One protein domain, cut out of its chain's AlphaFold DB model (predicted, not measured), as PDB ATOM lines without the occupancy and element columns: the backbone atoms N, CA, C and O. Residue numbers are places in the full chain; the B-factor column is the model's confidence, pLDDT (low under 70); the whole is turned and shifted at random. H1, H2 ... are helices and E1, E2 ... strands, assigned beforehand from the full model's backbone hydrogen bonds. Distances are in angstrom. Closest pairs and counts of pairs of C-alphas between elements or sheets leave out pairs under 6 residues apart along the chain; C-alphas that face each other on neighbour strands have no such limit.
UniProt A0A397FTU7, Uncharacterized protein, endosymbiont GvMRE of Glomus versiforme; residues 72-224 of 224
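AT A GLANCE: This is residues 72 to 224 of the 224 residues of an uncharacterized protein of endosymbiont GvMRE of Glomus versiforme (UniProt A0A397FTU7). Two sheets follow one another along the long axis: a strongly twisted sheet of four strands, with H3 over E2 and E3 and H2 over E4 and E8, and a small sheet of three strands, its face away from the first sheet covered by H4. H5 turns off H4 at that end, while hairpins E2-E3 and E6-E7 lie toward the other. The printed part has 153 residues with five named helices and nine named strands, in the order E1 H1 E2 E3 H2 E4 H3 E5 E6 E7 E8 E9 H4 H5. The large sheet runs E2 E3 E4 E8, mixed, the small one E1 E5 E9, antiparallel; the class is mixed, helices and strands. The whole is compact, radius of gyration of the C-alphas 14.7 A, spans 50 by 34 by 27 A.

HOW THE PARTS SIT: Begin with E2, residues 91 to 97, and E3, residues 103 to 110, an antiparallel hairpin; N 92 and O 109 are 2.8 A apart. E3 bends by 94 degrees at residue 106. E4, residues 128 to 132, is antiparallel to E3, with N 108 to O 129 at 2.8 A, and parallel to E8, residues 189 to 193, with N 130 to O 190 at 2.8 A. H3, residues 145 to 153, is on this sheet at a height of 8.1 A; its closest C-alpha pair with E2 is Pro 93 and Asp 149, 5.1 A. H2, residues 112 to 122, is on it at 10.0 A, apart from H3. H1, residues 87 to 90, only just grazes it and touches H3, closest C-alphas Gln 88 and Ile 152, 4.6 A. Hairpin E6, residues 179 to 181, and E7, residues 184 to 186, has N 186 to O 179 at 2.8 A. In the second sheet, E5, residues 159 to 163, is antiparallel to E1, residues 82 to 86, with N 83 to O 162 at 2.9 A, and to E9, residues 200 to 203, with N 159 to O 203 at 2.8 A. H4, residues 206 to 216, is on one face, making two layers, helix over sheet, at a height of 9.2 A. H5, residues 218 to 223, touches H4 only at the corner, about perpendicular at 76 degrees, closest C-alphas Lys 214 and Leu 220, 5.1 A. Every O i to N i+4 pair is within hydrogen-bond range in H2, H3 and H4, and 1 of 2 in H5; H1 is too short for one.

IN THESE COORDINATES: Find C-alpha 82 at (20.157, 39.407, -1.600), where E1 begins, and C-alpha 223 at (22.358, 30.732, -14.216), where H5 ends. E3 spans 15.5 A, H4 15.4 A, H2 15.2 A and E2 14.8 A.

THE WHOLE: The C-alphas farthest apart, Gln 101 and Phe 224, are 49.9 A apart. The printed part has no cut; the links E4 to H3 and E5 to E6 are long, and in the latter residues 175 to 176 pair antiparallel with 191 to 192 of E8. Mean pLDDT of the printed part is 91.6, under 70 at residues 99 to 101.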
ATOM      1  N   LEU A  72      15.698  29.943  -1.971       91.19
ATOM      2  CA  LEU A  72      14.851  30.633  -0.998       91.19
ATOM      3  C   LEU A  72      15.254  30.367   0.451       91.19
ATOM      4  O   LEU A  72      15.158  31.261   1.283       91.19
ATOM      5  N   LEU A  73      15.669  29.140   0.775       87.94
ATOM      6  CA  LEU A  73      15.895  28.727   2.167       87.94
ATOM      7  C   LEU A  73      17.199  27.943   2.345       87.94
ATOM      8  O   LEU A  73      17.872  28.098   3.364       87.94
ATOM      9  N   GLU A  74      17.585  27.142   1.348       90.25
ATOM     10  CA  GLU A  74      18.746  26.247   1.424       90.25
ATOM     11  C   GLU A  74      20.022  26.941   0.941       90.25
ATOM     12  O   GLU A  74      21.015  26.987   1.662       90.25
ATOM     13  N   LYS A  75      19.976  27.540  -0.255       92.25
ATOM     14  CA  LYS A  75      21.114  28.186  -0.930       92.25
ATOM     15  C   LYS A  75      21.111  29.713  -0.832       92.25
ATOM     16  O   LYS A  75      21.813  30.386  -1.574       92.25
ATOM     17  N   ARG A  76      20.341  30.301   0.088       93.69
ATOM     18  CA  ARG A  76      20.238  31.771   0.224       93.69
ATOM     19  C   ARG A  76      21.561  32.482   0.535       93.69
ATOM     20  O   ARG A  76      21.669  33.686   0.340       93.69
ATOM     21  N   LEU A  77      22.553  31.756   1.056       95.44
ATOM     22  CA  LEU A  77      23.898  32.295   1.268       95.44
ATOM     23  C   LEU A  77      24.684  32.417  -0.045       95.44
ATOM     24  O   LEU A  77      25.516  33.315  -0.142       95.44
ATOM     25  N   ASP A  78      24.373  31.577  -1.036       95.38
ATOM     26  CA  ASP A  78      25.018  31.540  -2.354       95.38
ATOM     27  C   ASP A  78      24.528  32.668  -3.273       95.38
ATOM     28  O   ASP A  78      25.173  32.968  -4.275       95.38
ATOM     29  N   LEU A  79      23.381  33.283  -2.954       94.56
ATOM     30  CA  LEU A  79      22.934  34.524  -3.591       94.56
ATOM     31  C   LEU A  79      24.027  35.580  -3.452       94.56
ATOM     32  O   LEU A  79      24.667  35.662  -2.406       94.56
ATOM     33  N   GLN A  80      24.256  36.410  -4.460       94.25
ATOM     34  CA  GLN A  80      25.326  37.400  -4.384       94.25
ATOM     35  C   GLN A  80      24.855  38.667  -3.677       94.25
ATOM     36  O   GLN A  80      25.532  39.161  -2.773       94.25
ATOM     37  N   LYS A  81      23.683  39.178  -4.054       95.19
ATOM     38  CA  LYS A  81      23.199  40.488  -3.615       95.19
ATOM     39  C   LYS A  81      22.213  40.383  -2.466       95.19
ATOM     40  O   LYS A  81      22.330  41.125  -1.496       95.19
ATOM     41  N   TYR A  82      21.269  39.455  -2.543       96.38
ATOM     42  CA  TYR A  82      20.157  39.407  -1.600       96.38
ATOM     43  C   TYR A  82      20.307  38.301  -0.561       96.38
ATOM     44  O   TYR A  82      20.915  37.258  -0.798       96.38
ATOM     45  N   PHE A  83      19.722  38.525   0.609       96.88
ATOM     46  CA  PHE A  83      19.371  37.478   1.557       96.88
ATOM     47  C   PHE A  83      17.853  37.382   1.625       96.88
ATOM     48  O   PHE A  83      17.168  38.402   1.618       96.88
ATOM     49  N   VAL A  84      17.327  36.163   1.712       96.94
ATOM     50  CA  VAL A  84      15.886  35.903   1.743       96.94
ATOM     51  C   VAL A  84      15.539  34.929   2.860       96.94
ATOM     52  O   VAL A  84      16.270  33.973   3.119       96.94
ATOM     53  N   PHE A  85      14.420  35.160   3.535       97.06
ATOM     54  CA  PHE A  85      13.849  34.204   4.478       97.06
ATOM     55  C   PHE A  85      12.323  34.264   4.459       97.06
ATOM     56  O   PHE A  85      11.728  35.276   4.082       97.06
ATOM     57  N   CYS A  86      11.684  33.167   4.860       96.44
ATOM     58  CA  CYS A  86      10.226  33.075   4.920       96.44
ATOM     59  C   CYS A  86       9.743  33.274   6.358       96.44
ATOM     60  O   CYS A  86      10.084  32.492   7.248       96.44
ATOM     61  N   LEU A  87       8.910  34.292   6.579       95.25
ATOM     62  CA  LEU A  87       8.420  34.685   7.900       95.25
ATOM     63  C   LEU A  87       7.738  33.514   8.627       95.25
ATOM     64  O   LEU A  87       8.077  33.202   9.761       95.25
ATOM     65  N   GLN A  88       6.832  32.810   7.958       94.25
ATOM     66  CA  GLN A  88       5.997  31.758   8.550       94.25
ATOM     67  C   GLN A  88       6.776  30.472   8.822       94.25
ATOM     68  O   GLN A  88       6.436  29.720   9.732       94.25
ATOM     69  N   LYS A  89       7.815  30.200   8.028       94.06
ATOM     70  CA  LYS A  89       8.640  28.995   8.179       94.06
ATOM     71  C   LYS A  89       9.770  29.187   9.176       94.06
ATOM     72  O   LYS A  89      10.216  28.216   9.781       94.06
ATOM     73  N   GLU A  90      10.263  30.416   9.313       96.50
ATOM     74  CA  GLU A  90      11.551  30.659   9.955       96.50
ATOM     75  C   GLU A  90      11.513  31.608  11.150       96.50
ATOM     76  O   GLU A  90      12.514  31.731  11.864       96.50
ATOM     77  N   VAL A  91      10.363  32.221  11.427       96.69
ATOM     78  CA  VAL A  91      10.154  33.106  12.573       96.69
ATOM     79  C   VAL A  91       9.071  32.518  13.471       96.69
ATOM     80  O   VAL A  91       8.023  32.072  13.013       96.69
ATOM     81  N   LYS A  92       9.335  32.487  14.777       95.31
ATOM     82  CA  LYS A  92       8.413  31.934  15.772       95.31
ATOM     83  C   LYS A  92       7.489  33.038  16.285       95.31
ATOM     84  O   LYS A  92       7.990  34.116  16.598       95.31
ATOM     85  N   PRO A  93       6.176  32.785  16.427       93.56
ATOM     86  CA  PRO A  93       5.275  33.744  17.053       93.56
ATOM     87  C   PRO A  93       5.624  33.930  18.536       93.56
ATOM     88  O   PRO A  93       6.226  33.054  19.160       93.56
ATOM     89  N   GLY A  94       5.187  35.049  19.108       89.69
ATOM     90  CA  GLY A  94       5.452  35.399  20.498       89.69
ATOM     91  C   GLY A  94       6.689  36.277  20.673       89.69
ATOM     92  O   GLY A  94       7.698  36.147  19.983       89.69
ATOM     93  N   LYS A  95       6.585  37.210  21.618       86.69
ATOM     94  CA  LYS A  95       7.598  38.236  21.883       86.69
ATOM     95  C   LYS A  95       8.893  37.613  22.402       86.69
ATOM     96  O   LYS A  95       8.863  36.642  23.157       86.69
ATOM     97  N   VAL A  96      10.024  38.217  22.051       86.50
ATOM     98  CA  VAL A  96      11.313  37.875  22.667       86.50
ATOM     99  C   VAL A  96      11.389  38.542  24.033       86.50
ATOM    100  O   VAL A  96      11.311  39.770  24.133       86.50
ATOM    101  N   ALA A  97      11.556  37.716  25.064       79.81
ATOM    102  CA  ALA A  97      11.999  38.159  26.374       79.81
ATOM    103  C   ALA A  97      13.509  38.376  26.307       79.81
ATOM    104  O   ALA A  97      14.281  37.427  26.185       79.81
ATOM    105  N   ILE A  98      13.913  39.640  26.301       71.75
ATOM    106  CA  ILE A  98      15.314  40.034  26.137       71.75
ATOM    107  C   ILE A  98      15.988  40.116  27.506       71.75
ATOM    108  O   ILE A  98      17.141  39.724  27.671       71.75
ATOM    109  N   THR A  99      15.232  40.550  28.511       69.81
ATOM    110  CA  THR A  99      15.557  40.385  29.928       69.81
ATOM    111  C   THR A  99      14.292  39.969  30.675       69.81
ATOM    112  O   THR A  99      13.196  39.983  30.112       69.81
ATOM    113  N   ASN A 100      14.409  39.674  31.972       66.62
ATOM    114  CA  ASN A 100      13.251  39.386  32.828       66.62
ATOM    115  C   ASN A 100      12.238  40.550  32.913       66.62
ATOM    116  O   ASN A 100      11.145  40.361  33.439       66.62
ATOM    117  N   GLN A 101      12.587  41.747  32.423       61.34
ATOM    118  CA  GLN A 101      11.762  42.957  32.506       61.34
ATOM    119  C   GLN A 101      11.476  43.606  31.142       61.34
ATOM    120  O   GLN A 101      10.562  44.422  31.038       61.34
ATOM    121  N   VAL A 102      12.221  43.255  30.087       70.94
ATOM    122  CA  VAL A 102      12.124  43.898  28.769       70.94
ATOM    123  C   VAL A 102      11.697  42.884  27.715       70.94
ATOM    124  O   VAL A 102      12.438  41.964  27.370       70.94
ATOM    125  N   ASN A 103      10.502  43.105  27.164       78.50
ATOM    126  CA  ASN A 103       9.980  42.374  26.016       78.50
ATOM    127  C   ASN A 103       9.976  43.277  24.782       78.50
ATOM    128  O   ASN A 103       9.344  44.337  24.788       78.50
ATOM    129  N   ALA A 104      10.600  42.828  23.695       85.88
ATOM    130  CA  ALA A 104      10.439  43.482  22.400       85.88
ATOM    131  C   ALA A 104       9.092  43.084  21.794       85.88
ATOM    132  O   ALA A 104       8.901  41.950  21.352       85.88
ATOM    133  N   ASN A 105       8.140  44.020  21.746       89.44
ATOM    134  CA  ASN A 105       6.812  43.760  21.179       89.44
ATOM    135  C   ASN A 105       6.862  43.352  19.694       89.44
ATOM    136  O   ASN A 105       6.033  42.556  19.242       89.44
ATOM    137  N   ASN A 106       7.862  43.841  18.970       93.44
ATOM    138  CA  ASN A 106       8.189  43.543  17.579       93.44
ATOM    139  C   ASN A 106       9.393  42.592  17.427       93.44
ATOM    140  O   ASN A 106       9.858  42.362  16.316       93.44
ATOM    141  N   GLY A 107       9.909  42.031  18.526       94.62
ATOM    142  CA  GLY A 107      10.990  41.045  18.499       94.62
ATOM    143  C   GLY A 107      10.448  39.624  18.414       94.62
ATOM    144  O   GLY A 107       9.498  39.297  19.133       94.62
ATOM    145  N   ARG A 108      11.041  38.769  17.574       95.88
ATOM    146  CA  ARG A 108      10.685  37.346  17.436       95.88
ATOM    147  C   ARG A 108      11.909  36.444  17.419       95.88
ATOM    148  O   ARG A 108      12.924  36.761  16.802       95.88
ATOM    149  N   ASN A 109      11.777  35.291  18.071       96.44
ATOM    150  CA  ASN A 109      12.768  34.226  17.979       96.44
ATOM    151  C   ASN A 109      12.753  33.637  16.569       96.44
ATOM    152  O   ASN A 109      11.690  33.499  15.962       96.44
ATOM    153  N   ILE A 110      13.915  33.225  16.076       97.56
ATOM    154  CA  ILE A 110      14.037  32.565  14.772       97.56
ATOM    155  C   ILE A 110      14.321  31.074  14.929       97.56
ATOM    156  O   ILE A 110      14.731  30.588  15.987       97.56
ATOM    157  N   VAL A 111      14.032  30.305  13.884       97.12
ATOM    158  CA  VAL A 111      14.348  28.872  13.850       97.12
ATOM    159  C   VAL A 111      15.860  28.649  13.663       97.12
ATOM    160  O   VAL A 111      16.549  29.528  13.137       97.12
ATOM    161  N   PRO A 112      16.400  27.468  14.031       97.31
ATOM    162  CA  PRO A 112      17.841  27.204  13.959       97.31
ATOM    163  C   PRO A 112      18.477  27.391  12.572       97.31
ATOM    164  O   PRO A 112      19.610  27.854  12.485       97.31
ATOM    165  N   SER A 113      17.770  27.076  11.480       96.12
ATOM    166  CA  SER A 113      18.294  27.266  10.115       96.12
ATOM    167  C   SER A 113      18.506  28.743   9.772       96.12
ATOM    168  O   SER A 113      19.542  29.110   9.214       96.12
ATOM    169  N   LEU A 114      17.553  29.609  10.128       97.56
ATOM    170  CA  LEU A 114      17.675  31.052   9.933       97.56
ATOM    171  C   LEU A 114      18.729  31.655  10.854       97.56
ATOM    172  O   LEU A 114      19.555  32.432  10.383       97.56
ATOM    173  N   SER A 115      18.767  31.225  12.117       98.06
ATOM    174  CA  SER A 115      19.818  31.598  13.068       98.06
ATOM    175  C   SER A 115      21.207  31.290  12.511       98.06
ATOM    176  O   SER A 115      22.048  32.184  12.434       98.06
ATOM    177  N   ASN A 116      21.433  30.069  12.023       98.00
ATOM    178  CA  ASN A 116      22.709  29.667  11.436       98.00
ATOM    179  C   ASN A 116      23.072  30.513  10.206       98.00
ATOM    180  O   ASN A 116      24.187  31.019  10.106       98.00
ATOM    181  N   HIS A 117      22.135  30.704   9.274       97.44
ATOM    182  CA  HIS A 117      22.411  31.458   8.047       97.44
ATOM    183  C   HIS A 117      22.667  32.948   8.318       97.44
ATOM    184  O   HIS A 117      23.627  33.490   7.777       97.44
ATOM    185  N   LEU A 118      21.894  33.594   9.194       96.88
ATOM    186  CA  LEU A 118      22.175  34.972   9.612       96.88
ATOM    187  C   LEU A 118      23.505  35.072  10.362       96.88
ATOM    188  O   LEU A 118      24.270  36.001  10.120       96.88
ATOM    189  N   SER A 119      23.817  34.094  11.216       97.31
ATOM    190  CA  SER A 119      25.078  34.096  11.959       97.31
ATOM    191  C   SER A 119      26.287  33.994  11.033       97.31
ATOM    192  O   SER A 119      27.253  34.732  11.197       97.31
ATOM    193  N   LYS A 120      26.212  33.131  10.014       96.75
ATOM    194  CA  LYS A 120      27.238  33.024   8.965       96.75
ATOM    195  C   LYS A 120      27.367  34.306   8.148       96.75
ATOM    196  O   LYS A 120      28.481  34.712   7.849       96.75
ATOM    197  N   LEU A 121      26.242  34.929   7.800       95.00
ATOM    198  CA  LEU A 121      26.226  36.173   7.033       95.00
ATOM    199  C   LEU A 121      26.894  37.332   7.787       95.00
ATOM    200  O   LEU A 121      27.556  38.163   7.174       95.00
ATOM    201  N   ILE A 122      26.707  37.395   9.104       93.75
ATOM    202  CA  ILE A 122      27.138  38.530   9.932       93.75
ATOM    203  C   ILE A 122      28.503  38.287  10.596       93.75
ATOM    204  O   ILE A 122      29.197  39.252  10.911       93.75
ATOM    205  N   GLY A 123      28.886  37.025  10.803       94.81
ATOM    206  CA  GLY A 123      30.102  36.623  11.522       94.81
ATOM    207  C   GLY A 123      29.913  36.439  13.032       94.81
ATOM    208  O   GLY A 123      30.879  36.185  13.744       94.81
ATOM    209  N   GLU A 124      28.682  36.535  13.535       95.44
ATOM    210  CA  GLU A 124      28.352  36.462  14.962       95.44
ATOM    211  C   GLU A 124      27.050  35.699  15.177       95.44
ATOM    212  O   GLU A 124      26.139  35.785  14.358       95.44
ATOM    213  N   ARG A 125      26.908  35.017  16.317       96.62
ATOM    214  CA  ARG A 125      25.677  34.295  16.658       96.62
ATOM    215  C   ARG A 125      24.464  35.233  16.717       96.62
ATOM    216  O   ARG A 125      24.479  36.185  17.492       96.62
ATOM    217  N   LYS A 126      23.390  34.894  15.994       96.81
ATOM    218  CA  LYS A 126      22.075  35.558  16.052       96.81
ATOM    219  C   LYS A 126      20.955  34.566  16.345       96.81
ATOM    220  O   LYS A 126      20.877  33.512  15.722       96.81
ATOM    221  N   ASP A 127      20.064  34.928  17.259       96.31
ATOM    222  CA  ASP A 127      18.997  34.063  17.778       96.31
ATOM    223  C   ASP A 127      17.588  34.662  17.590       96.31
ATOM    224  O   ASP A 127      16.588  33.953  17.729       96.31
ATOM    225  N   TRP A 128      17.482  35.957  17.265       96.56
ATOM    226  CA  TRP A 128      16.203  36.660  17.129       96.56
ATOM    227  C   TRP A 128      16.304  37.940  16.279       96.56
ATOM    228  O   TRP A 128      17.394  38.448  16.012       96.56
ATOM    229  N   ILE A 129      15.148  38.449  15.840       96.62
ATOM    230  CA  ILE A 129      15.004  39.616  14.952       96.62
ATOM    231  C   ILE A 129      13.999  40.603  15.554       96.62
ATOM    232  O   ILE A 129      12.930  40.183  16.001       96.62
ATOM    233  N   ILE A 130      14.312  41.900  15.532       95.62
ATOM    234  CA  ILE A 130      13.358  43.009  15.694       95.62
ATOM    235  C   ILE A 130      12.897  43.474  14.316       95.62
ATOM    236  O   ILE A 130      13.729  43.807  13.474       95.62
ATOM    237  N   PHE A 131      11.582  43.546  14.113       96.50
ATOM    238  CA  PHE A 131      10.982  44.124  12.911       96.50
ATOM    239  C   PHE A 131      10.614  45.593  13.151       96.50
ATOM    240  O   PHE A 131       9.738  45.897  13.964       96.50
ATOM    241  N   SER A 132      11.299  46.506  12.474       95.25
ATOM    242  CA  SER A 132      11.099  47.958  12.569       95.25
ATOM    243  C   SER A 132      10.357  48.503  11.344       95.25
ATOM    244  O   SER A 132      10.127  47.767  10.387       95.25
ATOM    245  N   GLY A 133       9.954  49.774  11.396       95.81
ATOM    246  CA  GLY A 133       9.290  50.480  10.293       95.81
ATOM    247  C   GLY A 133      10.244  50.805   9.146       95.81
ATOM    248  O   GLY A 133      10.937  49.923   8.633       95.81
ATOM    249  N   LYS A 134      10.282  52.075   8.736       94.88
ATOM    250  CA  LYS A 134      11.106  52.527   7.607       94.88
ATOM    251  C   LYS A 134      12.599  52.576   7.937       94.88
ATOM    252  O   LYS A 134      13.424  52.351   7.058       94.88
ATOM    253  N   TYR A 135      12.951  52.813   9.197       94.81
ATOM    254  CA  TYR A 135      14.331  52.753   9.690       94.81
ATOM    255  C   TYR A 135      14.438  51.861  10.929       94.81
ATOM    256  O   TYR A 135      13.443  51.577  11.597       94.81
ATOM    257  N   THR A 136      15.649  51.413  11.271       92.31
ATOM    258  CA  THR A 136      15.885  50.486  12.395       92.31
ATOM    259  C   THR A 136      15.412  51.042  13.741       92.31
ATOM    260  O   THR A 136      15.017  50.269  14.613       92.31
ATOM    261  N   ASN A 137      15.390  52.363  13.907       90.06
ATOM    262  CA  ASN A 137      14.927  53.055  15.110       90.06
ATOM    263  C   ASN A 137      13.428  53.416  15.101       90.06
ATOM    264  O   ASN A 137      12.939  53.956  16.093       90.06
ATOM    265  N   GLU A 138      12.695  53.123  14.027       91.50
ATOM    266  CA  GLU A 138      11.272  53.442  13.913       91.50
ATOM    267  C   GLU A 138      10.383  52.240  14.235       91.50
ATOM    268  O   GLU A 138      10.645  51.100  13.849       91.50
ATOM    269  N   THR A 139       9.276  52.490  14.927       89.12
ATOM    270  CA  THR A 139       8.268  51.463  15.193       89.12
ATOM    271  C   THR A 139       7.324  51.315  14.009       89.12
ATOM    272  O   THR A 139       6.782  52.308  13.539       89.12
ATOM    273  N   SER A 140       7.038  50.078  13.612       93.44
ATOM    274  CA  SER A 140       5.951  49.782  12.678       93.44
ATOM    275  C   SER A 140       4.660  49.450  13.427       93.44
ATOM    276  O   SER A 140       4.680  48.733  14.432       93.44
ATOM    277  N   GLU A 141       3.518  49.915  12.927       92.88
ATOM    278  CA  GLU A 141       2.216  49.420  13.385       92.88
ATOM    279  C   GLU A 141       1.872  48.047  12.800       92.88
ATOM    280  O   GLU A 141       1.165  47.263  13.437       92.88
ATOM    281  N   GLU A 142       2.334  47.760  11.584       92.69
ATOM    282  CA  GLU A 142       2.050  46.527  10.850       92.69
ATOM    283  C   GLU A 142       2.892  45.351  11.372       92.69
ATOM    284  O   GLU A 142       2.408  44.217  11.449       92.69
ATOM    285  N   TRP A 143       4.123  45.631  11.798       93.75
ATOM    286  CA  TRP A 143       5.122  44.639  12.200       93.75
ATOM    287  C   TRP A 143       5.317  44.568  13.715       93.75
ATOM    288  O   TRP A 143       6.428  44.440  14.225       93.75
ATOM    289  N   ASN A 144       4.217  44.635  14.467       92.56
ATOM    290  CA  ASN A 144       4.260  44.714  15.924       92.56
ATOM    291  C   ASN A 144       3.164  43.882  16.606       92.56
ATOM    292  O   ASN A 144       2.093  43.649  16.042       92.56
ATOM    293  N   LYS A 145       3.430  43.452  17.849       90.62
ATOM    294  CA  LYS A 145       2.496  42.731  18.740       90.62
ATOM    295  C   LYS A 145       1.705  41.636  18.000       90.62
ATOM    296  O   LYS A 145       2.295  40.811  17.306       90.62
ATOM    297  N   ASP A 146       0.385  41.632  18.161       92.56
ATOM    298  CA  ASP A 146      -0.508  40.591  17.669       92.56
ATOM    299  C   ASP A 146      -0.641  40.616  16.144       92.56
ATOM    300  O   ASP A 146      -0.817  39.560  15.546       92.56
ATOM    301  N   LYS A 147      -0.474  41.778  15.495       94.50
ATOM    302  CA  LYS A 147      -0.471  41.883  14.025       94.50
ATOM    303  C   LYS A 147       0.694  41.103  13.415       94.50
ATOM    304  O   LYS A 147       0.502  40.364  12.452       94.50
ATOM    305  N   LEU A 148       1.884  41.200  14.012       94.62
ATOM    306  CA  LEU A 148       3.039  40.406  13.587       94.62
ATOM    307  C   LEU A 148       2.810  38.907  13.826       94.62
ATOM    308  O   LEU A 148       3.090  38.091  12.952       94.62
ATOM    309  N   ASP A 149       2.246  38.533  14.976       94.62
ATOM    310  CA  ASP A 149       1.924  37.128  15.250       94.62
ATOM    311  C   ASP A 149       0.874  36.570  14.288       94.62
ATOM    312  O   ASP A 149       0.991  35.422  13.861       94.62
ATOM    313  N   GLN A 150      -0.128  37.368  13.917       94.06
ATOM    314  CA  GLN A 150      -1.105  37.008  12.894       94.06
ATOM    315  C   GLN A 150      -0.416  36.798  11.546       94.06
ATOM    316  O   GLN A 150      -0.617  35.757  10.933       94.06
ATOM    317  N   LYS A 151       0.482  37.693  11.117       92.69
ATOM    318  CA  LYS A 151       1.260  37.494   9.879       92.69
ATOM    319  C   LYS A 151       2.050  36.191   9.892       92.69
ATOM    320  O   LYS A 151       2.032  35.467   8.904       92.69
ATOM    321  N   ILE A 152       2.689  35.859  11.013       93.75
ATOM    322  CA  ILE A 152       3.448  34.608  11.172       93.75
ATOM    323  C   ILE A 152       2.525  33.373  11.140       93.75
ATOM    324  O   ILE A 152       2.943  32.309  10.694       93.75
ATOM    325  N   LYS A 153       1.270  33.487  11.596       92.62
ATOM    326  CA  LYS A 153       0.333  32.353  11.719       92.62
ATOM    327  C   LYS A 153      -0.619  32.170  10.532       92.62
ATOM    328  O   LYS A 153      -1.088  31.056  10.329       92.62
ATOM    329  N   ASN A 154      -0.913  33.217   9.761       83.38
ATOM    330  CA  ASN A 154      -2.033  33.259   8.807       83.38
ATOM    331  C   ASN A 154      -1.879  32.375   7.548       83.38
ATOM    332  O   ASN A 154      -2.702  32.465   6.643       83.38
ATOM    333  N   GLY A 155      -0.858  31.517   7.458       71.00
ATOM    334  CA  GLY A 155      -0.688  30.546   6.366       71.00
ATOM    335  C   GLY A 155      -0.265  31.132   5.010       71.00
ATOM    336  O   GLY A 155       0.207  30.387   4.157       71.00
ATOM    337  N   GLU A 156      -0.375  32.447   4.809       80.94
ATOM    338  CA  GLU A 156       0.244  33.157   3.684       80.94
ATOM    339  C   GLU A 156       1.770  33.124   3.812       80.94
ATOM    340  O   GLU A 156       2.278  33.348   4.902       80.94
ATOM    341  N   GLU A 157       2.520  32.897   2.729       88.62
ATOM    342  CA  GLU A 157       3.989  32.918   2.775       88.62
ATOM    343  C   GLU A 157       4.534  34.318   2.465       88.62
ATOM    344  O   GLU A 157       4.566  34.757   1.320       88.62
ATOM    345  N   TRP A 158       5.021  35.005   3.490       94.25
ATOM    346  CA  TRP A 158       5.685  36.294   3.380       94.25
ATOM    347  C   TRP A 158       7.196  36.068   3.327       94.25
ATOM    348  O   TRP A 158       7.804  35.586   4.287       94.25
ATOM    349  N   TYR A 159       7.803  36.403   2.195       96.62
ATOM    350  CA  TYR A 159       9.242  36.364   1.987       96.62
ATOM    351  C   TYR A 159       9.809  37.758   2.189       96.62
ATOM    352  O   TYR A 159       9.395  38.708   1.522       96.62
ATOM    353  N   ILE A 160      10.757  37.860   3.111       97.19
ATOM    354  CA  ILE A 160      11.498  39.083   3.387       97.19
ATOM    355  C   ILE A 160      12.842  38.957   2.689       97.19
ATOM    356  O   ILE A 160      13.565  37.979   2.895       97.19
ATOM    357  N   ILE A 161      13.150  39.935   1.846       97.44
ATOM    358  CA  ILE A 161      14.343  39.979   1.010       97.44
ATOM    359  C   ILE A 161      15.065  41.284   1.324       97.44
ATOM    360  O   ILE A 161      14.446  42.340   1.254       97.44
ATOM    361  N   PHE A 162      16.351  41.239   1.649       96.44
ATOM    362  CA  PHE A 162      17.136  42.451   1.888       96.44
ATOM    363  C   PHE A 162      18.502  42.369   1.215       96.44
ATOM    364  O   PHE A 162      19.064  41.283   1.044       96.44
ATOM    365  N   ASP A 163      19.012  43.522   0.796       93.81
ATOM    366  CA  ASP A 163      20.342  43.643   0.203       93.81
ATOM    367  C   ASP A 163      21.428  43.393   1.265       93.81
ATOM    368  O   ASP A 163      21.381  43.907   2.383       93.81
ATOM    369  N   LYS A 164      22.416  42.557   0.939       92.25
ATOM    370  CA  LYS A 164      23.496  42.188   1.862       92.25
ATOM    371  C   LYS A 164      24.643  43.192   1.880       92.25
ATOM    372  O   LYS A 164      25.427  43.190   2.829       92.25
ATOM    373  N   SER A 165      24.764  44.032   0.855       89.00
ATOM    374  CA  SER A 165      25.914  44.923   0.652       89.00
ATOM    375  C   SER A 165      26.117  45.917   1.795       89.00
ATOM    376  O   SER A 165      27.253  46.270   2.096       89.00
ATOM    377  N   GLN A 166      25.040  46.321   2.477       85.56
ATOM    378  CA  GLN A 166      25.100  47.306   3.562       85.56
ATOM    379  C   GLN A 166      25.092  46.684   4.961       85.56
ATOM    380  O   GLN A 166      25.125  47.417   5.943       85.56
ATOM    381  N   ILE A 167      25.103  45.352   5.101       89.06
ATOM    382  CA  ILE A 167      25.100  44.701   6.428       89.06
ATOM    383  C   ILE A 167      26.313  45.118   7.265       89.06
ATOM    384  O   ILE A 167      26.218  45.193   8.487       89.06
ATOM    385  N   ASN A 168      27.452  45.381   6.619       85.19
ATOM    386  CA  ASN A 168      28.694  45.806   7.269       85.19
ATOM    387  C   ASN A 168      28.872  47.330   7.315       85.19
ATOM    388  O   ASN A 168      29.918  47.792   7.760       85.19
ATOM    389  N   SER A 169      27.892  48.101   6.841       86.50
ATOM    390  CA  SER A 169      27.969  49.559   6.810       86.50
ATOM    391  C   SER A 169      27.528  50.156   8.144       86.50
ATOM    392  O   SER A 169      26.461  49.821   8.658       86.50
ATOM    393  N   GLU A 170      28.323  51.082   8.682       79.31
ATOM    394  CA  GLU A 170      27.980  51.842   9.893       79.31
ATOM    395  C   GLU A 170      26.822  52.824   9.662       79.31
ATOM    396  O   GLU A 170      26.170  53.252  10.612       79.31
ATOM    397  N   THR A 171      26.533  53.163   8.402       85.25
ATOM    398  CA  THR A 171      25.466  54.099   8.023       85.25
ATOM    399  C   THR A 171      24.210  53.393   7.511       85.25
ATOM    400  O   THR A 171      23.331  54.040   6.942       85.25
ATOM    401  N   CYS A 172      24.111  52.067   7.666       89.00
ATOM    402  CA  CYS A 172      22.934  51.314   7.249       89.00
ATOM    403  C   CYS A 172      21.735  51.634   8.152       89.00
ATOM    404  O   CYS A 172      21.725  51.330   9.344       89.00
ATOM    405  N   ASN A 173      20.696  52.234   7.575       92.44
ATOM    406  CA  ASN A 173      19.486  52.626   8.297       92.44
ATOM    407  C   ASN A 173      18.400  51.540   8.305       92.44
ATOM    408  O   ASN A 173      17.450  51.668   9.076       92.44
ATOM    409  N   TYR A 174      18.527  50.491   7.484       93.25
ATOM    410  CA  TYR A 174      17.527  49.425   7.373       93.25
ATOM    411  C   TYR A 174      17.940  48.105   8.028       93.25
ATOM    412  O   TYR A 174      17.096  47.242   8.261       93.25
ATOM    413  N   PHE A 175      19.220  47.933   8.355       95.62
ATOM    414  CA  PHE A 175      19.734  46.724   8.988       95.62
ATOM    415  C   PHE A 175      20.710  47.082  10.105       95.62
ATOM    416  O   PHE A 175      21.675  47.804   9.887       95.62
ATOM    417  N   SER A 176      20.499  46.514  11.292       94.12
ATOM    418  CA  SER A 176      21.463  46.564  12.391       94.12
ATOM    419  C   SER A 176      21.827  45.157  12.842       94.12
ATOM    420  O   SER A 176      20.956  44.337  13.140       94.12
ATOM    421  N   LYS A 177      23.132  44.896  12.975       93.31
ATOM    422  CA  LYS A 177      23.671  43.641  13.523       93.31
ATOM    423  C   LYS A 177      23.381  43.458  15.012       93.31
ATOM    424  O   LYS A 177      23.544  42.346  15.513       93.31
ATOM    425  N   LEU A 178      23.027  44.541  15.700       91.31
ATOM    426  CA  LEU A 178      22.786  44.587  17.135       91.31
ATOM    427  C   LEU A 178      21.402  45.171  17.393       91.31
ATOM    428  O   LEU A 178      21.047  46.231  16.870       91.31
ATOM    429  N   ALA A 179      20.632  44.508  18.240       88.44
ATOM    430  CA  ALA A 179      19.367  45.036  18.714       88.44
ATOM    431  C   ALA A 179      19.587  45.949  19.923       88.44
ATOM    432  O   ALA A 179      20.263  45.561  20.873       88.44
ATOM    433  N   GLY A 180      19.011  47.152  19.895       83.44
ATOM    434  CA  GLY A 180      19.077  48.119  20.991       83.44
ATOM    435  C   GLY A 180      17.704  48.352  21.611       83.44
ATOM    436  O   GLY A 180      16.764  48.684  20.892       83.44
ATOM    437  N   ILE A 181      17.568  48.203  22.931       76.56
ATOM    438  CA  ILE A 181      16.333  48.536  23.662       76.56
ATOM    439  C   ILE A 181      16.683  49.216  24.977       76.56
ATOM    440  O   ILE A 181      17.478  48.693  25.755       76.56
ATOM    441  N   GLY A 182      16.085  50.385  25.228       74.38
ATOM    442  CA  GLY A 182      16.296  51.127  26.475       74.38
ATOM    443  C   GLY A 182      17.772  51.450  26.741       74.38
ATOM    444  O   GLY A 182      18.220  51.348  27.876       74.38
ATOM    445  N   GLY A 183      18.546  51.748  25.690       77.75
ATOM    446  CA  GLY A 183      19.984  52.027  25.790       77.75
ATOM    447  C   GLY A 183      20.880  50.797  25.978       77.75
ATOM    448  O   GLY A 183      22.095  50.947  26.041       77.75
ATOM    449  N   THR A 184      20.318  49.585  26.036       83.62
ATOM    450  CA  THR A 184      21.091  48.335  26.116       83.62
ATOM    451  C   THR A 184      21.173  47.668  24.749       83.62
ATOM    452  O   THR A 184      20.161  47.541  24.059       83.62
ATOM    453  N   THR A 185      22.367  47.214  24.371       89.00
ATOM    454  CA  THR A 185      22.627  46.490  23.120       89.00
ATOM    455  C   THR A 185      22.701  44.987  23.354       89.00
ATOM    456  O   THR A 185      23.362  44.530  24.286       89.00
ATOM    457  N   PHE A 186      22.091  44.211  22.465       90.94
ATOM    458  CA  PHE A 186      22.024  42.759  22.548       90.94
ATOM    459  C   PHE A 186      22.670  42.129  21.310       90.94
ATOM    460  O   PHE A 186      22.107  42.219  20.216       90.94
ATOM    461  N   PRO A 187      23.828  41.458  21.458       91.19
ATOM    462  CA  PRO A 187      24.593  40.960  20.319       91.19
ATOM    463  C   PRO A 187      23.933  39.788  19.597       91.19
ATOM    464  O   PRO A 187      24.237  39.539  18.438       91.19
ATOM    465  N   THR A 188      23.004  39.080  20.236       94.44
ATOM    466  CA  THR A 188      22.287  37.961  19.609       94.44
ATOM    467  C   THR A 188      21.055  38.391  18.813       94.44
ATOM    468  O   THR A 188      20.454  37.557  18.136       94.44
ATOM    469  N   GLY A 189      20.671  39.668  18.871       94.56
ATOM    470  CA  GLY A 189      19.540  40.213  18.126       94.56
ATOM    471  C   GLY A 189      19.989  41.057  16.944       94.56
ATOM    472  O   GLY A 189      20.967  41.793  17.050       94.56
ATOM    473  N   ILE A 190      19.242  40.990  15.847       95.69
ATOM    474  CA  ILE A 190      19.340  41.965  14.751       95.69
ATOM    475  C   ILE A 190      18.106  42.867  14.722       95.69
ATOM    476  O   ILE A 190      17.057  42.514  15.266       95.69
ATOM    477  N   VAL A 191      18.214  44.002  14.039       95.38
ATOM    478  CA  VAL A 191      17.075  44.858  13.692       95.38
ATOM    479  C   VAL A 191      16.970  44.943  12.181       95.38
ATOM    480  O   VAL A 191      17.968  45.207  11.515       95.38
ATOM    481  N   LEU A 192      15.769  44.739  11.654       97.00
ATOM    482  CA  LEU A 192      15.466  44.865  10.237       97.00
ATOM    483  C   LEU A 192      14.297  45.836  10.061       97.00
ATOM    484  O   LEU A 192      13.201  45.585  10.563       97.00
ATOM    485  N   ALA A 193      14.535  46.936   9.355       96.75
ATOM    486  CA  ALA A 193      13.512  47.885   8.944       96.75
ATOM    487  C   ALA A 193      12.804  47.327   7.708       96.75
ATOM    488  O   ALA A 193      13.343  47.340   6.604       96.75
ATOM    489  N   VAL A 194      11.629  46.742   7.905       96.69
ATOM    490  CA  VAL A 194      10.956  45.973   6.849       96.69
ATOM    491  C   VAL A 194      10.156  46.834   5.879       96.69
ATOM    492  O   VAL A 194       9.756  46.340   4.830       96.69
ATOM    493  N   GLU A 195       9.973  48.116   6.189       96.12
ATOM    494  CA  GLU A 195       9.320  49.103   5.317       96.12
ATOM    495  C   GLU A 195      10.348  49.985   4.575       96.12
ATOM    496  O   GLU A 195       9.993  50.996   3.970       96.12
ATOM    497  N   ALA A 196      11.635  49.629   4.636       94.31
ATOM    498  CA  ALA A 196      12.716  50.342   3.964       94.31
ATOM    499  C   ALA A 196      12.778  49.984   2.470       94.31
ATOM    500  O   ALA A 196      13.592  49.165   2.056       94.31
ATOM    501  N   GLU A 197      11.897  50.561   1.655       91.69
ATOM    502  CA  GLU A 197      11.984  50.426   0.199       91.69
ATOM    503  C   GLU A 197      12.979  51.432  -0.415       91.69
ATOM    504  O   GLU A 197      12.948  52.611  -0.042       91.69
ATOM    505  N   PRO A 198      13.773  51.029  -1.433       91.44
ATOM    506  CA  PRO A 198      13.759  49.729  -2.117       91.44
ATOM    507  C   PRO A 198      14.634  48.629  -1.481       91.44
ATOM    508  O   PRO A 198      14.634  47.505  -1.991       91.44
ATOM    509  N   GLU A 199      15.386  48.926  -0.422       92.44
ATOM    510  CA  GLU A 199      16.445  48.075   0.149       92.44
ATOM    511  C   GLU A 199      15.934  46.750   0.733       92.44
ATOM    512  O   GLU A 199      16.618  45.722   0.657       92.44
ATOM    513  N   VAL A 200      14.723  46.769   1.284       96.12
ATOM    514  CA  VAL A 200      13.989  45.617   1.797       96.12
ATOM    515  C   VAL A 200      12.722  45.435   0.971       96.12
ATOM    516  O   VAL A 200      11.952  46.360   0.734       96.12
ATOM    517  N   GLN A 201      12.516  44.212   0.497       96.62
ATOM    518  CA  GLN A 201      11.384  43.817  -0.326       96.62
ATOM    519  C   GLN A 201      10.593  42.733   0.388       96.62
ATOM    520  O   GLN A 201      11.152  41.772   0.921       96.62
ATOM    521  N   ILE A 202       9.271  42.854   0.323       95.94
ATOM    522  CA  ILE A 202       8.347  41.866   0.865       95.94
ATOM    523  C   ILE A 202       7.525  41.295  -0.280       95.94
ATOM    524  O   ILE A 202       6.888  42.035  -1.031       95.94
ATOM    525  N   LYS A 203       7.548  39.972  -0.435       95.88
ATOM    526  CA  LYS A 203       6.777  39.249  -1.456       95.88
ATOM    527  C   LYS A 203       5.855  38.246  -0.776       95.88
ATOM    528  O   LYS A 203       6.241  37.633   0.216       95.88
ATOM    529  N   LYS A 204       4.633  38.089  -1.288       92.44
ATOM    530  CA  LYS A 204       3.589  37.261  -0.645       92.44
ATOM    531  C   LYS A 204       3.466  35.872  -1.255       92.44
ATOM    532  O   LYS A 204       2.633  35.070  -0.840       92.44
ATOM    533  N   THR A 205       4.271  35.587  -2.276       90.75
ATOM    534  CA  THR A 205       4.314  34.269  -2.892       90.75
ATOM    535  C   THR A 205       5.740  33.839  -3.182       90.75
ATOM    536  O   THR A 205       6.625  34.640  -3.503       90.75
ATOM    537  N   LYS A 206       5.940  32.518  -3.156       92.00
ATOM    538  CA  LYS A 206       7.159  31.879  -3.649       92.00
ATOM    539  C   LYS A 206       7.494  32.356  -5.068       92.00
ATOM    540  O   LYS A 206       8.625  32.737  -5.332       92.00
ATOM    541  N   LYS A 207       6.503  32.370  -5.966       92.12
ATOM    542  CA  LYS A 207       6.683  32.746  -7.373       92.12
ATOM    543  C   LYS A 207       7.219  34.173  -7.523       92.12
ATOM    544  O   LYS A 207       8.240  34.357  -8.167       92.12
ATOM    545  N   GLU A 208       6.582  35.153  -6.882       95.06
ATOM    546  CA  GLU A 208       7.033  36.554  -6.907       95.06
ATOM    547  C   GLU A 208       8.457  36.715  -6.374       95.06
ATOM    548  O   GLU A 208       9.242  37.497  -6.907       95.06
ATOM    549  N   THR A 209       8.792  35.960  -5.328       95.94
ATOM    550  CA  THR A 209      10.126  35.977  -4.722       95.94
ATOM    551  C   THR A 209      11.177  35.458  -5.696       95.94
ATOM    552  O   THR A 209      12.210  36.095  -5.883       95.94
ATOM    553  N   LEU A 210      10.909  34.332  -6.362       94.56
ATOM    554  CA  LEU A 210      11.819  33.772  -7.362       94.56
ATOM    555  C   LEU A 210      11.953  34.672  -8.586       94.56
ATOM    556  O   LEU A 210      13.067  34.890  -9.052       94.56
ATOM    557  N   ASP A 211      10.843  35.227  -9.074       94.44
ATOM    558  CA  ASP A 211      10.846  36.160 -10.201       94.44
ATOM    559  C   ASP A 211      11.661  37.419  -9.867       94.44
ATOM    560  O   ASP A 211      12.397  37.922 -10.717       94.44
ATOM    561  N   PHE A 212      11.573  37.915  -8.627       95.75
ATOM    562  CA  PHE A 212      12.406  39.015  -8.143       95.75
ATOM    563  C   PHE A 212      13.885  38.623  -8.109       95.75
ATOM    564  O   PHE A 212      14.711  39.325  -8.688       95.75
ATOM    565  N   LEU A 213      14.227  37.505  -7.467       95.31
ATOM    566  CA  LEU A 213      15.615  37.071  -7.307       95.31
ATOM    567  C   LEU A 213      16.279  36.789  -8.659       95.31
ATOM    568  O   LEU A 213      17.377  37.278  -8.907       95.31
ATOM    569  N   LYS A 214      15.586  36.104  -9.576       94.62
ATOM    570  CA  LYS A 214      16.079  35.838 -10.934       94.62
ATOM    571  C   LYS A 214      16.396  37.123 -11.702       94.62
ATOM    572  O   LYS A 214      17.350  37.165 -12.467       94.62
ATOM    573  N   LYS A 215      15.598  38.175 -11.509       94.75
ATOM    574  CA  LYS A 215      15.775  39.455 -12.205       94.75
ATOM    575  C   LYS A 215      16.802  40.376 -11.566       94.75
ATOM    576  O   LYS A 215      17.225  41.300 -12.247       94.75
ATOM    577  N   ASN A 216      17.160  40.185 -10.297       95.38
ATOM    578  CA  ASN A 216      17.920  41.189  -9.545       95.38
ATOM    579  C   ASN A 216      19.190  40.654  -8.870       95.38
ATOM    580  O   ASN A 216      20.044  41.463  -8.509       95.38
ATOM    581  N   ASP A 217      19.330  39.341  -8.673       94.50
ATOM    582  CA  ASP A 217      20.549  38.749  -8.117       94.50
ATOM    583  C   ASP A 217      21.478  38.268  -9.249       94.50
ATOM    584  O   ASP A 217      21.064  37.401 -10.029       94.50
ATOM    585  N   PRO A 218      22.712  38.795  -9.364       93.44
ATOM    586  CA  PRO A 218      23.583  38.495 -10.501       93.44
ATOM    587  C   PRO A 218      23.858  36.998 -10.689       93.44
ATOM    588  O   PRO A 218      23.801  36.501 -11.812       93.44
ATOM    589  N   ILE A 219      24.042  36.241  -9.597       91.94
ATOM    590  CA  ILE A 219      24.334  34.800  -9.698       91.94
ATOM    591  C   ILE A 219      23.181  34.012 -10.327       91.94
ATOM    592  O   ILE A 219      23.389  32.932 -10.874       91.94
ATOM    593  N   LEU A 220      21.951  34.519 -10.218       90.50
ATOM    594  CA  LEU A 220      20.774  33.880 -10.793       90.50
ATOM    595  C   LEU A 220      20.510  34.343 -12.220       90.50
ATOM    596  O   LEU A 220      20.064  33.525 -13.017       90.50
ATOM    597  N   GLN A 221      20.819  35.601 -12.546       89.56
ATOM    598  CA  GLN A 221      20.766  36.108 -13.920       89.56
ATOM    599  C   GLN A 221      21.731  35.352 -14.844       89.56
ATOM    600  O   GLN A 221      21.414  35.109 -16.003       89.56
ATOM    601  N   GLU A 222      22.901  34.963 -14.333       85.69
ATOM    602  CA  GLU A 222      23.879  34.173 -15.089       85.69
ATOM    603  C   GLU A 222      23.467  32.701 -15.240       85.69
ATOM    604  O   GLU A 222      23.822  32.053 -16.224       85.69
ATOM    605  N   LYS A 223      22.730  32.156 -14.261       83.06
ATOM    606  CA  LYS A 223      22.358  30.732 -14.216       83.06
ATOM    607  C   LYS A 223      21.043  30.396 -14.925       83.06
ATOM    608  O   LYS A 223      20.875  29.237 -15.305       83.06
ATOM    609  N   PHE A 224      20.107  31.340 -15.066       79.31
ATOM    610  CA  PHE A 224      18.719  31.070 -15.481       79.31
ATOM    611  C   PHE A 224      18.143  32.100 -16.445       79.31
ATOM    612  O   PHE A 224      17.234  31.698 -17.214       79.31
TER     613      PHE A 224